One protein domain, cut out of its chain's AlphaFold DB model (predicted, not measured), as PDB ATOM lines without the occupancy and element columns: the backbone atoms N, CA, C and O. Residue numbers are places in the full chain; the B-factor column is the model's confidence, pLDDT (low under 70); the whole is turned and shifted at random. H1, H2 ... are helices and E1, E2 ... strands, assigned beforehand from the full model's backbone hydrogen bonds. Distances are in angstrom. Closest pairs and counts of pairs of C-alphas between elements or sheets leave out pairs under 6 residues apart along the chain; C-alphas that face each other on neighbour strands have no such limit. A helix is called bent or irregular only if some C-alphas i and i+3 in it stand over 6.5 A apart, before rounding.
ATOM      1  N   VAL A  20     132.011 174.636 149.709       89.94
ATOM      2  CA  VAL A  20     131.784 173.327 150.329       89.94
ATOM      3  C   VAL A  20     132.135 172.236 149.326       89.94
ATOM      4  O   VAL A  20     131.657 172.239 148.193       89.94
ATOM      5  N   PHE A  21     132.949 171.276 149.747       90.56
ATOM      6  CA  PHE A  21     133.355 170.142 148.923       90.56
ATOM      7  C   PHE A  21     132.428 168.970 149.205       90.56
ATOM      8  O   PHE A  21     132.322 168.530 150.351       90.56
ATOM      9  N   ARG A  22     131.754 168.465 148.171       91.62
ATOM     10  CA  ARG A  22     130.891 167.286 148.243       91.62
ATOM     11  C   ARG A  22     131.664 166.082 147.711       91.62
ATOM     12  O   ARG A  22     131.921 165.990 146.515       91.62
ATOM     13  N   VAL A  23     132.024 165.164 148.601       90.56
ATOM     14  CA  VAL A  23     132.781 163.948 148.280       90.56
ATOM     15  C   VAL A  23     131.834 162.765 148.151       90.56
ATOM     16  O   VAL A  23     131.147 162.420 149.114       90.56
ATOM     17  N   ARG A  24     131.813 162.116 146.985       90.12
ATOM     18  CA  ARG A  24     131.128 160.828 146.789       90.12
ATOM     19  C   ARG A  24     131.928 159.712 147.468       90.12
ATOM     20  O   ARG A  24     133.134 159.661 147.312       90.12
ATOM     21  N   ARG A  25     131.308 158.768 148.175       88.69
ATOM     22  CA  ARG A  25     131.992 157.539 148.625       88.69
ATOM     23  C   ARG A  25     131.032 156.371 148.739       88.69
ATOM     24  O   ARG A  25     129.832 156.583 148.891       88.69
ATOM     25  N   LYS A  26     131.538 155.138 148.728       88.62
ATOM     26  CA  LYS A  26     130.711 153.974 149.078       88.62
ATOM     27  C   LYS A  26     130.219 154.075 150.526       88.62
ATOM     28  O   LYS A  26     130.958 154.503 151.416       88.62
ATOM     29  N   ARG A  27     128.983 153.638 150.771       85.19
ATOM     30  CA  ARG A  27     128.332 153.585 152.093       85.19
ATOM     31  C   ARG A  27     129.112 152.725 153.091       85.19
ATOM     32  O   ARG A  27     129.101 153.027 154.278       85.19
ATOM     33  N   THR A  28     129.812 151.703 152.596       87.62
ATOM     34  CA  THR A  28     130.668 150.781 153.360       87.62
ATOM     35  C   THR A  28     132.082 151.296 153.639       87.62
ATOM     36  O   THR A  28     132.786 150.680 154.431       87.62
ATOM     37  N   ALA A  29     132.522 152.382 152.994       85.12
ATOM     38  CA  ALA A  29     133.805 153.008 153.302       85.12
ATOM     39  C   ALA A  29     133.671 153.894 154.548       85.12
ATOM     40  O   ALA A  29     132.630 154.526 154.741       85.12
ATOM     41  N   ASP A  30     134.716 153.992 155.366       86.00
ATOM     42  CA  ASP A  30     134.700 154.923 156.492       86.00
ATOM     43  C   ASP A  30     134.790 156.381 155.997       86.00
ATOM     44  O   ASP A  30     135.540 156.680 155.063       86.00
ATOM     45  N   PRO A  31     134.024 157.316 156.586       84.50
ATOM     46  CA  PRO A  31     134.180 158.732 156.295       84.50
ATOM     47  C   PRO A  31     135.512 159.246 156.847       84.50
ATOM     48  O   PRO A  31     135.808 159.082 158.031       84.50
ATOM     49  N   HIS A  32     136.281 159.947 156.020       83.75
ATOM     50  CA  HIS A  32     137.511 160.587 156.476       83.75
ATOM     51  C   HIS A  32     137.209 161.823 157.336       83.75
ATOM     52  O   HIS A  32     136.213 162.519 157.142       83.75
ATOM     53  N   SER A  33     138.070 162.104 158.313       84.81
ATOM     54  CA  SER A  33     137.928 163.273 159.192       84.81
ATOM     55  C   SER A  33     138.252 164.585 158.472       84.81
ATOM     56  O   SER A  33     137.617 165.607 158.740       84.81
ATOM     57  N   ALA A  34     139.209 164.556 157.540       87.75
ATOM     58  CA  ALA A  34     139.618 165.714 156.758       87.75
ATOM     59  C   ALA A  34     140.146 165.353 155.359       87.75
ATOM     60  O   ALA A  34     140.628 164.244 155.104       87.75
ATOM     61  N   LEU A  35     140.095 166.345 154.475       90.19
ATOM     62  CA  LEU A  35     140.720 166.371 153.157       90.19
ATOM     63  C   LEU A  35     141.849 167.395 153.136       90.19
ATOM     64  O   LEU A  35     141.834 168.377 153.876       90.19
ATOM     65  N   ILE A  36     142.772 167.198 152.207       89.38
ATOM     66  CA  ILE A  36     143.839 168.124 151.864       89.38
ATOM     67  C   ILE A  36     143.632 168.554 150.415       89.38
ATOM     68  O   ILE A  36     143.626 167.719 149.510       89.38
ATOM     69  N   ILE A  37     143.486 169.857 150.199       89.25
ATOM     70  CA  ILE A  37     143.216 170.467 148.898       89.25
ATOM     71  C   ILE A  37     144.421 171.310 148.498       89.25
ATOM     72  O   ILE A  37     144.706 172.346 149.096       89.25
ATOM     73  N   SER A  38     145.134 170.878 147.463       89.44
ATOM     74  CA  SER A  38     146.217 171.670 146.879       89.44
ATOM     75  C   SER A  38     145.646 172.547 145.768       89.44
ATOM     76  O   SER A  38     144.994 172.039 144.852       89.44
ATOM     77  N   LEU A  39     145.922 173.851 145.799       87.44
ATOM     78  CA  LEU A  39     145.531 174.771 144.728       87.44
ATOM     79  C   LEU A  39     146.630 174.904 143.659       87.44
ATOM     80  O   LEU A  39     147.817 174.654 143.892       87.44
ATOM     81  N   LYS A  40     146.233 175.294 142.448       84.81
ATOM     82  CA  LYS A  40     147.136 175.696 141.368       84.81
ATOM     83  C   LYS A  40     147.710 177.065 141.714       84.81
ATOM     84  O   LYS A  40     146.958 178.013 141.923       84.81
ATOM     85  N   ARG A  41     149.041 177.178 141.724       72.94
ATOM     86  CA  ARG A  41     149.728 178.464 141.906       72.94
ATOM     87  C   ARG A  41     149.276 179.446 140.825       72.94
ATOM     88  O   ARG A  41     149.382 179.133 139.637       72.94
ATOM     89  N   ALA A  42     148.829 180.634 141.223       63.78
ATOM     90  CA  ALA A  42     148.702 181.744 140.289       63.78
ATOM     91  C   ALA A  42     150.100 182.094 139.750       63.78
ATOM     92  O   ALA A  42     151.076 182.109 140.499       63.78
ATOM     93  N   LYS A  43     150.211 182.380 138.448       60.06
ATOM     94  CA  LYS A  43     151.504 182.594 137.763       60.06
ATOM     95  C   LYS A  43     152.287 183.823 138.275       60.06
ATOM     96  O   LYS A  43     153.425 184.012 137.867       60.06
ATOM     97  N   HIS A  44     151.685 184.649 139.135       52.47
ATOM     98  CA  HIS A  44     152.151 186.002 139.447       52.47
ATOM     99  C   HIS A  44     152.375 186.312 140.941       52.47
ATOM    100  O   HIS A  44     152.600 187.470 141.284       52.47
ATOM    101  N   THR A  45     152.321 185.313 141.832       43.75
ATOM    102  CA  THR A  45     152.496 185.504 143.287       43.75
ATOM    103  C   THR A  45     153.558 184.553 143.859       43.75
ATOM    104  O   THR A  45     153.325 183.340 143.877       43.75
ATOM    105  N   PRO A  46     154.707 185.060 144.347       48.25
ATOM    106  CA  PRO A  46     155.728 184.253 145.004       48.25
ATOM    107  C   PRO A  46     155.398 184.071 146.493       48.25
ATOM    108  O   PRO A  46     155.962 184.732 147.358       48.25
ATOM    109  N   SER A  47     154.485 183.156 146.801       51.81
ATOM    110  CA  SER A  47     154.298 182.651 148.163       51.81
ATOM    111  C   SER A  47     153.944 181.167 148.137       51.81
ATOM    112  O   SER A  47     153.394 180.648 147.157       51.81
ATOM    113  N   VAL A  48     154.325 180.457 149.201       51.91
ATOM    114  CA  VAL A  48     154.048 179.029 149.365       51.91
ATOM    115  C   VAL A  48     152.533 178.840 149.357       51.91
ATOM    116  O   VAL A  48     151.835 179.278 150.264       51.91
ATOM    117  N   THR A  49     152.002 178.213 148.305       67.75
ATOM    118  CA  THR A  49     150.584 177.842 148.252       67.75
ATOM    119  C   THR A  49     150.393 176.617 149.131       67.75
ATOM    120  O   THR A  49     150.455 175.482 148.651       67.75
ATOM    121  N   GLU A  50     150.245 176.860 150.432       78.88
ATOM    122  CA  GLU A  50     149.988 175.817 151.416       78.88
ATOM    123  C   GLU A  50     148.758 174.993 151.020       78.88
ATOM    124  O   GLU A  50     147.762 175.542 150.532       78.88
ATOM    125  N   PRO A  51     148.800 173.667 151.211       85.38
ATOM    126  CA  PRO A  51     147.629 172.843 151.005       85.38
ATOM    127  C   PRO A  51     146.579 173.157 152.081       85.38
ATOM    128  O   PRO A  51     146.872 173.188 153.274       85.38
ATOM    129  N   ILE A  52     145.336 173.372 151.661       88.44
ATOM    130  CA  ILE A  52     144.246 173.720 152.568       88.44
ATOM    131  C   ILE A  52     143.671 172.443 153.177       88.44
ATOM    132  O   ILE A  52     143.277 171.530 152.451       88.44
ATOM    133  N   ILE A  53     143.593 172.387 154.506       88.19
ATOM    134  CA  ILE A  53     142.923 171.303 155.224       88.19
ATOM    135  C   ILE A  53     141.438 171.656 155.378       88.19
ATOM    136  O   ILE A  53     141.093 172.733 155.877       88.19
ATOM    137  N   CYS A  54     140.569 170.744 154.942       88.94
ATOM    138  CA  CYS A  54     139.114 170.847 155.043       88.94
ATOM    139  C   CYS A  54     138.570 169.734 155.929       88.94
ATOM    140  O   CYS A  54     138.824 168.561 155.670       88.94
ATOM    141  N   PHE A  55     137.780 170.086 156.938       89.06
ATOM    142  CA  PHE A  55     137.245 169.130 157.905       89.06
ATOM    143  C   PHE A  55     135.845 168.672 157.506       89.06
ATOM    144  O   PHE A  55     135.072 169.438 156.921       89.06
ATOM    145  N   ARG A  56     135.522 167.411 157.810       88.00
ATOM    146  CA  ARG A  56     134.201 166.839 157.543       88.00
ATOM    147  C   ARG A  56     133.156 167.531 158.403       88.00
ATOM    148  O   ARG A  56     133.269 167.579 159.625       88.00
ATOM    149  N   THR A  57     132.086 167.995 157.778       78.31
ATOM    150  CA  THR A  57     130.963 168.617 158.472       78.31
ATOM    151  C   THR A  57     129.946 167.542 158.857       78.31
ATOM    152  O   THR A  57     128.866 167.464 158.270       78.31
ATOM    153  N   SER A  58     130.312 166.662 159.797       67.56
ATOM    154  CA  SER A  58     129.449 165.542 160.219       67.56
ATOM    155  C   SER A  58     128.088 166.010 160.737       67.56
ATOM    156  O   SER A  58     127.093 165.324 160.528       67.56
ATOM    157  N   ASP A  59     128.043 167.207 161.329       49.69
ATOM    158  CA  ASP A  59     126.857 167.796 161.939       49.69
ATOM    159  C   ASP A  59     126.752 169.283 161.559       49.69
ATOM    160  O   ASP A  59     127.154 170.168 162.316       49.69
ATOM    161  N   LEU A  60     126.202 169.586 160.374       52.66
ATOM    162  CA  LEU A  60     125.935 170.958 159.899       52.66
ATOM    163  C   LEU A  60     124.801 171.660 160.675       52.66
ATOM    164  O   LEU A  60     123.874 172.227 160.099       52.66
ATOM    165  N   LYS A  61     124.920 171.732 162.001       48.19
ATOM    166  CA  LYS A  61     124.289 172.780 162.808       48.19
ATOM    167  C   LYS A  61     125.150 174.046 162.730       48.19
ATOM    168  O   LYS A  61     125.568 174.583 163.754       48.19
ATOM    169  N   LEU A  62     125.448 174.500 161.505       52.50
ATOM    170  CA  LEU A  62     126.130 175.776 161.314       52.50
ATOM    171  C   LEU A  62     125.273 176.856 161.976       52.50
ATOM    172  O   LEU A  62     124.059 176.915 161.764       52.50
ATOM    173  N   SER A  70     119.957 184.954 152.008       47.75
ATOM    174  CA  SER A  70     120.346 184.103 150.858       47.75
ATOM    175  C   SER A  70     121.857 183.847 150.646       47.75
ATOM    176  O   SER A  70     122.390 184.139 149.571       47.75
ATOM    177  N   GLN A  71     122.549 183.261 151.627       55.62
ATOM    178  CA  GLN A  71     123.938 182.826 151.435       55.62
ATOM    179  C   GLN A  71     124.009 181.723 150.369       55.62
ATOM    180  O   GLN A  71     123.483 180.624 150.543       55.62
ATOM    181  N   HIS A  72     124.635 182.044 149.238       64.81
ATOM    182  CA  HIS A  72     124.799 181.133 148.113       64.81
ATOM    183  C   HIS A  72     126.107 180.356 148.302       64.81
ATOM    184  O   HIS A  72     127.188 180.937 148.236       64.81
ATOM    185  N   PHE A  73     126.026 179.047 148.534       74.50
ATOM    186  CA  PHE A  73     127.218 178.201 148.636       74.50
ATOM    187  C   PHE A  73     127.824 177.942 147.258       74.50
ATOM    188  O   PHE A  73     127.099 177.819 146.264       74.50
ATOM    189  N   ASN A  74     129.150 177.819 147.212       83.25
ATOM    190  CA  ASN A  74     129.854 177.257 146.069       83.25
ATOM    191  C   ASN A  74     130.123 175.772 146.343       83.25
ATOM    192  O   ASN A  74     131.009 175.439 147.126       83.25
ATOM    193  N   ILE A  75     129.326 174.879 145.753       87.19
ATOM    194  CA  ILE A  75     129.477 173.433 145.963       87.19
ATOM    195  C   ILE A  75     130.394 172.869 144.880       87.19
ATOM    196  O   ILE A  75     130.116 173.022 143.690       87.19
ATOM    197  N   ILE A  76     131.474 172.212 145.297       88.31
ATOM    198  CA  ILE A  76     132.433 171.559 144.405       88.31
ATOM    199  C   ILE A  76     132.337 170.049 144.588       88.31
ATOM    200  O   ILE A  76     132.591 169.526 145.673       88.31
ATOM    201  N   ASP A  77     131.998 169.355 143.506       89.44
ATOM    202  CA  ASP A  77     131.892 167.900 143.483       89.44
ATOM    203  C   ASP A  77     133.257 167.244 143.290       89.44
ATOM    204  O   ASP A  77     133.988 167.557 142.350       89.44
ATOM    205  N   VAL A  78     133.581 166.308 144.181       86.12
ATOM    206  CA  VAL A  78     134.803 165.505 144.148       86.12
ATOM    207  C   VAL A  78     134.407 164.031 144.183       86.12
ATOM    208  O   VAL A  78     133.750 163.572 145.119       86.12
ATOM    209  N   ASP A  79     134.822 163.271 143.173       81.31
ATOM    210  CA  ASP A  79     134.722 161.813 143.185       81.31
ATOM    211  C   ASP A  79     136.112 161.228 143.507       81.31
ATOM    212  O   ASP A  79     136.998 161.287 142.655       81.31
ATOM    213  N   PRO A  80     136.349 160.690 144.718       63.66
ATOM    214  CA  PRO A  80     137.627 160.105 145.117       63.66
ATOM    215  C   PRO A  80     137.887 158.750 144.441       63.66
ATOM    216  O   PRO A  80     138.952 158.173 144.638       63.66
ATOM    217  N   HIS A  81     136.928 158.222 143.670       64.81
ATOM    218  CA  HIS A  81     137.128 157.066 142.800       64.81
ATOM    219  C   HIS A  81     137.471 157.460 141.357       64.81
ATOM    220  O   HIS A  81     137.722 156.577 140.537       64.81
ATOM    221  N   GLN A  82     137.515 158.759 141.037       61.97
ATOM    222  CA  GLN A  82     138.132 159.249 139.810       61.97
ATOM    223  C   GLN A  82     139.504 159.832 140.132       61.97
ATOM    224  O   GLN A  82     139.613 160.920 140.702       61.97
ATOM    225  N   ASP A  83     140.552 159.101 139.743       48.19
ATOM    226  CA  ASP A  83     141.930 159.578 139.830       48.19
ATOM    227  C   ASP A  83     142.050 160.976 139.203       48.19
ATOM    228  O   ASP A  83     141.550 161.253 138.109       48.19
ATOM    229  N   THR A  84     142.693 161.873 139.948       48.81
ATOM    230  CA  THR A  84     142.616 163.332 139.799       48.81
ATOM    231  C   THR A  84     142.703 163.849 138.360       48.81
ATOM    232  O   THR A  84     143.764 163.803 137.738       48.81
ATOM    233  N   VAL A  85     141.598 164.448 137.899       47.75
ATOM    234  CA  VAL A  85     141.484 165.560 136.928       47.75
ATOM    235  C   VAL A  85     142.711 165.778 136.026       47.75
ATOM    236  O   VAL A  85     143.408 166.794 136.109       47.75
ATOM    237  N   PHE A 158     126.291 154.598 147.045       87.44
ATOM    238  CA  PHE A 158     127.081 155.787 147.338       87.44
ATOM    239  C   PHE A 158     126.360 156.750 148.285       87.44
ATOM    240  O   PHE A 158     125.143 156.924 148.249       87.44
ATOM    241  N   ILE A 159     127.138 157.412 149.139       88.94
ATOM    242  CA  ILE A 159     126.700 158.538 149.963       88.94
ATOM    243  C   ILE A 159     127.676 159.703 149.817       88.94
ATOM    244  O   ILE A 159     128.815 159.528 149.379       88.94
ATOM    245  N   PHE A 160     127.212 160.900 150.165       89.19
ATOM    246  CA  PHE A 160     127.980 162.131 150.025       89.19
ATOM    247  C   PHE A 160     128.365 162.689 151.392       89.19
ATOM    248  O   PHE A 160     127.498 162.934 152.231       89.19
ATOM    249  N   ASP A 161     129.659 162.918 151.588       90.31
ATOM    250  CA  ASP A 161     130.189 163.682 152.712       90.31
ATOM    251  C   ASP A 161     130.453 165.128 152.282       90.31
ATOM    252  O   ASP A 161     130.858 165.384 151.149       90.31
ATOM    253  N   TYR A 162     130.262 166.069 153.203       91.31
ATOM    254  CA  TYR A 162     130.544 167.485 152.981       91.31
ATOM    255  C   TYR A 162     131.759 167.908 153.812       91.31
ATOM    256  O   TYR A 162     131.888 167.520 154.976       91.31
ATOM    257  N   TYR A 163     132.658 168.680 153.204       90.88
ATOM    258  CA  TYR A 163     133.881 169.187 153.827       90.88
ATOM    259  C   TYR A 163     134.016 170.689 153.590       90.88
ATOM    260  O   TYR A 163     133.630 171.206 152.540       90.88
ATOM    261  N   TRP A 164     134.580 171.385 154.572       90.00
ATOM    262  CA  TRP A 164     134.616 172.846 154.631       90.00
ATOM    263  C   TRP A 164     135.898 173.340 155.314       90.00
ATOM    264  O   TRP A 164     136.473 172.654 156.162       90.00
ATOM    265  N   SER A 165     136.331 174.547 154.947       86.56
ATOM    266  CA  SER A 165     137.378 175.309 155.632       86.56
ATOM    267  C   SER A 165     137.228 176.793 155.310       86.56
ATOM    268  O   SER A 165     137.014 177.139 154.147       86.56
ATOM    269  N   SER A 166     137.433 177.678 156.286       82.50
ATOM    270  CA  SER A 166     137.450 179.134 156.058       82.50
ATOM    271  C   SER A 166     138.522 179.558 155.047       82.50
ATOM    272  O   SER A 166     138.320 180.489 154.274       82.50
ATOM    273  N   LYS A 167     139.633 178.812 154.961       83.94
ATOM    274  CA  LYS A 167     140.672 179.009 153.936       83.94
ATOM    275  C   LYS A 167     140.192 178.697 152.501       83.94
ATOM    276  O   LYS A 167     140.930 178.971 151.561       83.94
ATOM    277  N   THR A 168     138.992 178.132 152.306       82.06
ATOM    278  CA  THR A 168     138.420 177.828 150.975       82.06
ATOM    279  C   THR A 168     137.351 178.808 150.491       82.06
ATOM    280  O   THR A 168     136.810 178.608 149.402       82.06
ATOM    281  N   ASP A 169     137.050 179.878 151.228       82.56
ATOM    282  CA  ASP A 169     136.093 180.897 150.781       82.56
ATOM    283  C   ASP A 169     136.462 181.456 149.395       82.56
ATOM    284  O   ASP A 169     137.598 181.847 149.134       82.56
ATOM    285  N   GLY A 170     135.503 181.436 148.461       78.38
ATOM    286  CA  GLY A 170     135.730 181.860 147.073       78.38
ATOM    287  C   GLY A 170     136.604 180.932 146.211       78.38
ATOM    288  O   GLY A 170     136.817 181.245 145.038       78.38
ATOM    289  N   CYS A 171     137.078 179.791 146.726       82.62
ATOM    290  CA  CYS A 171     137.780 178.776 145.936       82.62
ATOM    291  C   CYS A 171     136.889 178.244 144.804       82.62
ATOM    292  O   CYS A 171     135.749 177.846 145.027       82.62
ATOM    293  N   MET A 172     137.423 178.182 143.585       84.06
ATOM    294  CA  MET A 172     136.726 177.716 142.385       84.06
ATOM    295  C   MET A 172     137.277 176.371 141.907       84.06
ATOM    296  O   MET A 172     138.481 176.131 141.971       84.06
ATOM    297  N   ALA A 173     136.426 175.514 141.329       85.00
ATOM    298  CA  ALA A 173     136.818 174.169 140.887       85.00
ATOM    299  C   ALA A 173     138.043 174.150 139.947       85.00
ATOM    300  O   ALA A 173     138.905 173.282 140.062       85.00
ATOM    301  N   TYR A 174     138.186 175.147 139.062       83.00
ATOM    302  CA  TYR A 174     139.333 175.237 138.150       83.00
ATOM    303  C   TYR A 174     140.671 175.527 138.857       83.00
ATOM    304  O   TYR A 174     141.726 175.220 138.292       83.00
ATOM    305  N   GLN A 175     140.648 176.094 140.070       86.44
ATOM    306  CA  GLN A 175     141.835 176.399 140.877       86.44
ATOM    307  C   GLN A 175     142.374 175.168 141.608       86.44
ATOM    308  O   GLN A 175     143.524 175.181 142.032       86.44
ATOM    309  N   ILE A 176     141.592 174.097 141.739       86.88
ATOM    310  CA  ILE A 176     142.029 172.872 142.409       86.88
ATOM    311  C   ILE A 176     143.071 172.163 141.539       86.88
ATOM    312  O   ILE A 176     142.911 172.031 140.320       86.88
ATOM    313  N   ARG A 177     144.165 171.735 142.173       88.00
ATOM    314  CA  ARG A 177     145.238 170.934 141.570       88.00
ATOM    315  C   ARG A 177     145.137 169.465 141.970       88.00
ATOM    316  O   ARG A 177     145.328 168.608 141.121       88.00
ATOM    317  N   ASP A 178     144.906 169.209 143.253       87.00
ATOM    318  CA  ASP A 178     144.927 167.883 143.874       87.00
ATOM    319  C   ASP A 178     143.991 167.887 145.092       87.00
ATOM    320  O   ASP A 178     143.928 168.889 145.810       87.00
ATOM    321  N   VAL A 179     143.284 166.780 145.316       87.69
ATOM    322  CA  VAL A 179     142.478 166.534 146.518       87.69
ATOM    323  C   VAL A 179     142.829 165.146 147.022       87.69
ATOM    324  O   VAL A 179     142.600 164.157 146.331       87.69
ATOM    325  N   ARG A 180     143.349 165.073 148.244       88.62
ATOM    326  CA  ARG A 180     143.735 163.814 148.884       88.62
ATOM    327  C   ARG A 180     143.211 163.731 150.306       88.62
ATOM    328  O   ARG A 180     142.876 164.734 150.931       88.62
ATOM    329  N   LEU A 181     143.145 162.516 150.823       88.31
ATOM    330  CA  LEU A 181     142.716 162.236 152.189       88.31
ATOM    331  C   LEU A 181     143.816 162.667 153.170       88.31
ATOM    332  O   LEU A 181     144.997 162.439 152.904       88.31
ATOM    333  N   ALA A 182     143.449 163.286 154.293       85.50
ATOM    334  CA  ALA A 182     144.425 163.613 155.330       85.50
ATOM    335  C   ALA A 182     144.876 162.342 156.066       85.50
ATOM    336  O   ALA A 182     144.037 161.553 156.509       85.50
ATOM    337  N   ASN A 183     146.189 162.148 156.228       84.75
ATOM    338  CA  ASN A 183     146.719 161.136 157.143       84.75
ATOM    339  C   ASN A 183     146.911 161.722 158.555       84.75
ATOM    340  O   ASN A 183     146.852 162.937 158.749       84.75
ATOM    341  N   THR A 184     147.161 160.868 159.549       78.75
ATOM    342  CA  THR A 184     147.362 161.293 160.946       78.75
ATOM    343  C   THR A 184     148.512 162.287 161.119       78.75
ATOM    344  O   THR A 184     148.371 163.228 161.888       78.75
ATOM    345  N   GLY A 185     149.608 162.147 160.369       76.06
ATOM    346  CA  GLY A 185     150.728 163.095 160.374       76.06
ATOM    347  C   GLY A 185     150.413 164.449 159.725       76.06
ATOM    348  O   GLY A 185     151.011 165.450 160.098       76.06
ATOM    349  N   ASN A 186     149.450 164.523 158.799       77.75
ATOM    350  CA  ASN A 186     148.992 165.796 158.232       77.75
ATOM    351  C   ASN A 186     148.079 166.582 159.184       77.75
ATOM    352  O   ASN A 186     147.954 167.791 159.032       77.75
ATOM    353  N   LEU A 187     147.432 165.899 160.134       71.00
ATOM    354  CA  LEU A 187     146.598 166.523 161.166       71.00
ATOM    355  C   LEU A 187     147.423 167.078 162.337       71.00
ATOM    356  O   LEU A 187     146.904 167.879 163.101       71.00
TER     357      LEU A 187
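What this domain is: This is residues 20 to 62, 70 to 85 and 158 to 187 of the 335 residues of the protein "Probable RNA polymerase II nuclear localization protein SLC7A6OS" of Litomosoides sigmodontis (UniProt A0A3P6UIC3). One sheet of six strands is bent back on itself like part of a barrel, not closed: a leaf of E4, E1 and E5 faces a leaf of E2 and E6, with E3 as the hinge. Residues 43 to 48, in the loop of the hairpin E2 and E3, stick out, and the short helix H1 only grazes the sheet. The 89 printed residues run E1 E2 E3 E4 E5 E6 H1; the mixed sheet has the order E4 E1 E5 E3 E2 E6. The class is mostly strand, with under half of the residues in named elements; the whole is compact, with a radius of gyration of the C-alphas of 13.5 A and spans of 43 by 35 by 24 A.

How they stand to each other: E1, residues 20 to 26, is antiparallel to E5, residues 158 to 164, at 152 degrees, with N 23 and O 161 within hydrogen-bond range at 2.8 A. E1 is parallel to E4, residues 74 to 78, at 27 degrees, with N 22 and O 76 at 2.8 A. E2, residues 34 to 39, and E3, residues 52 to 56, form an antiparallel hairpin, with N 35 and O 54 at 2.8 A. E3 is staggered, its residues 55 to 56 pairing with E5, with N 55 and O 164 at 3.0 A. E2 is antiparallel to E6, residues 176 to 181, with N 36 and O 180 at 2.8 A. Edge strands E4 and E6 are only just apart, 8.1 A at the closest C-alphas. H1, residues 184 to 187, is near E2 and too short for an O i to N i+4 pair.

Where its parts are: E1 begins at C-alpha 20 (131.784, 173.327, 150.329) and spans 19.4 A; E5 spans 20.0 A and E2 16.2 A. H1 ends at C-alpha 187 (146.598, 166.523, 161.166).

The domain as a whole: The C-alphas farthest apart, of Thr 28 and His 44, are 43.5 A apart. The printed part has two cuts: between residues 62 and 70, with 7 residues not printed, the C-alphas of 62 and 70 are 14.6 A apart, and between residues 85 and 158, with 72 residues not printed, the C-alphas of 85 and 158 are 20.3 A apart. The links E2 to E3 and E5 to E6 are long. Confidence is under 70 at residues 42 to 49, 58 to 62, 70 to 72 and 80 to 85.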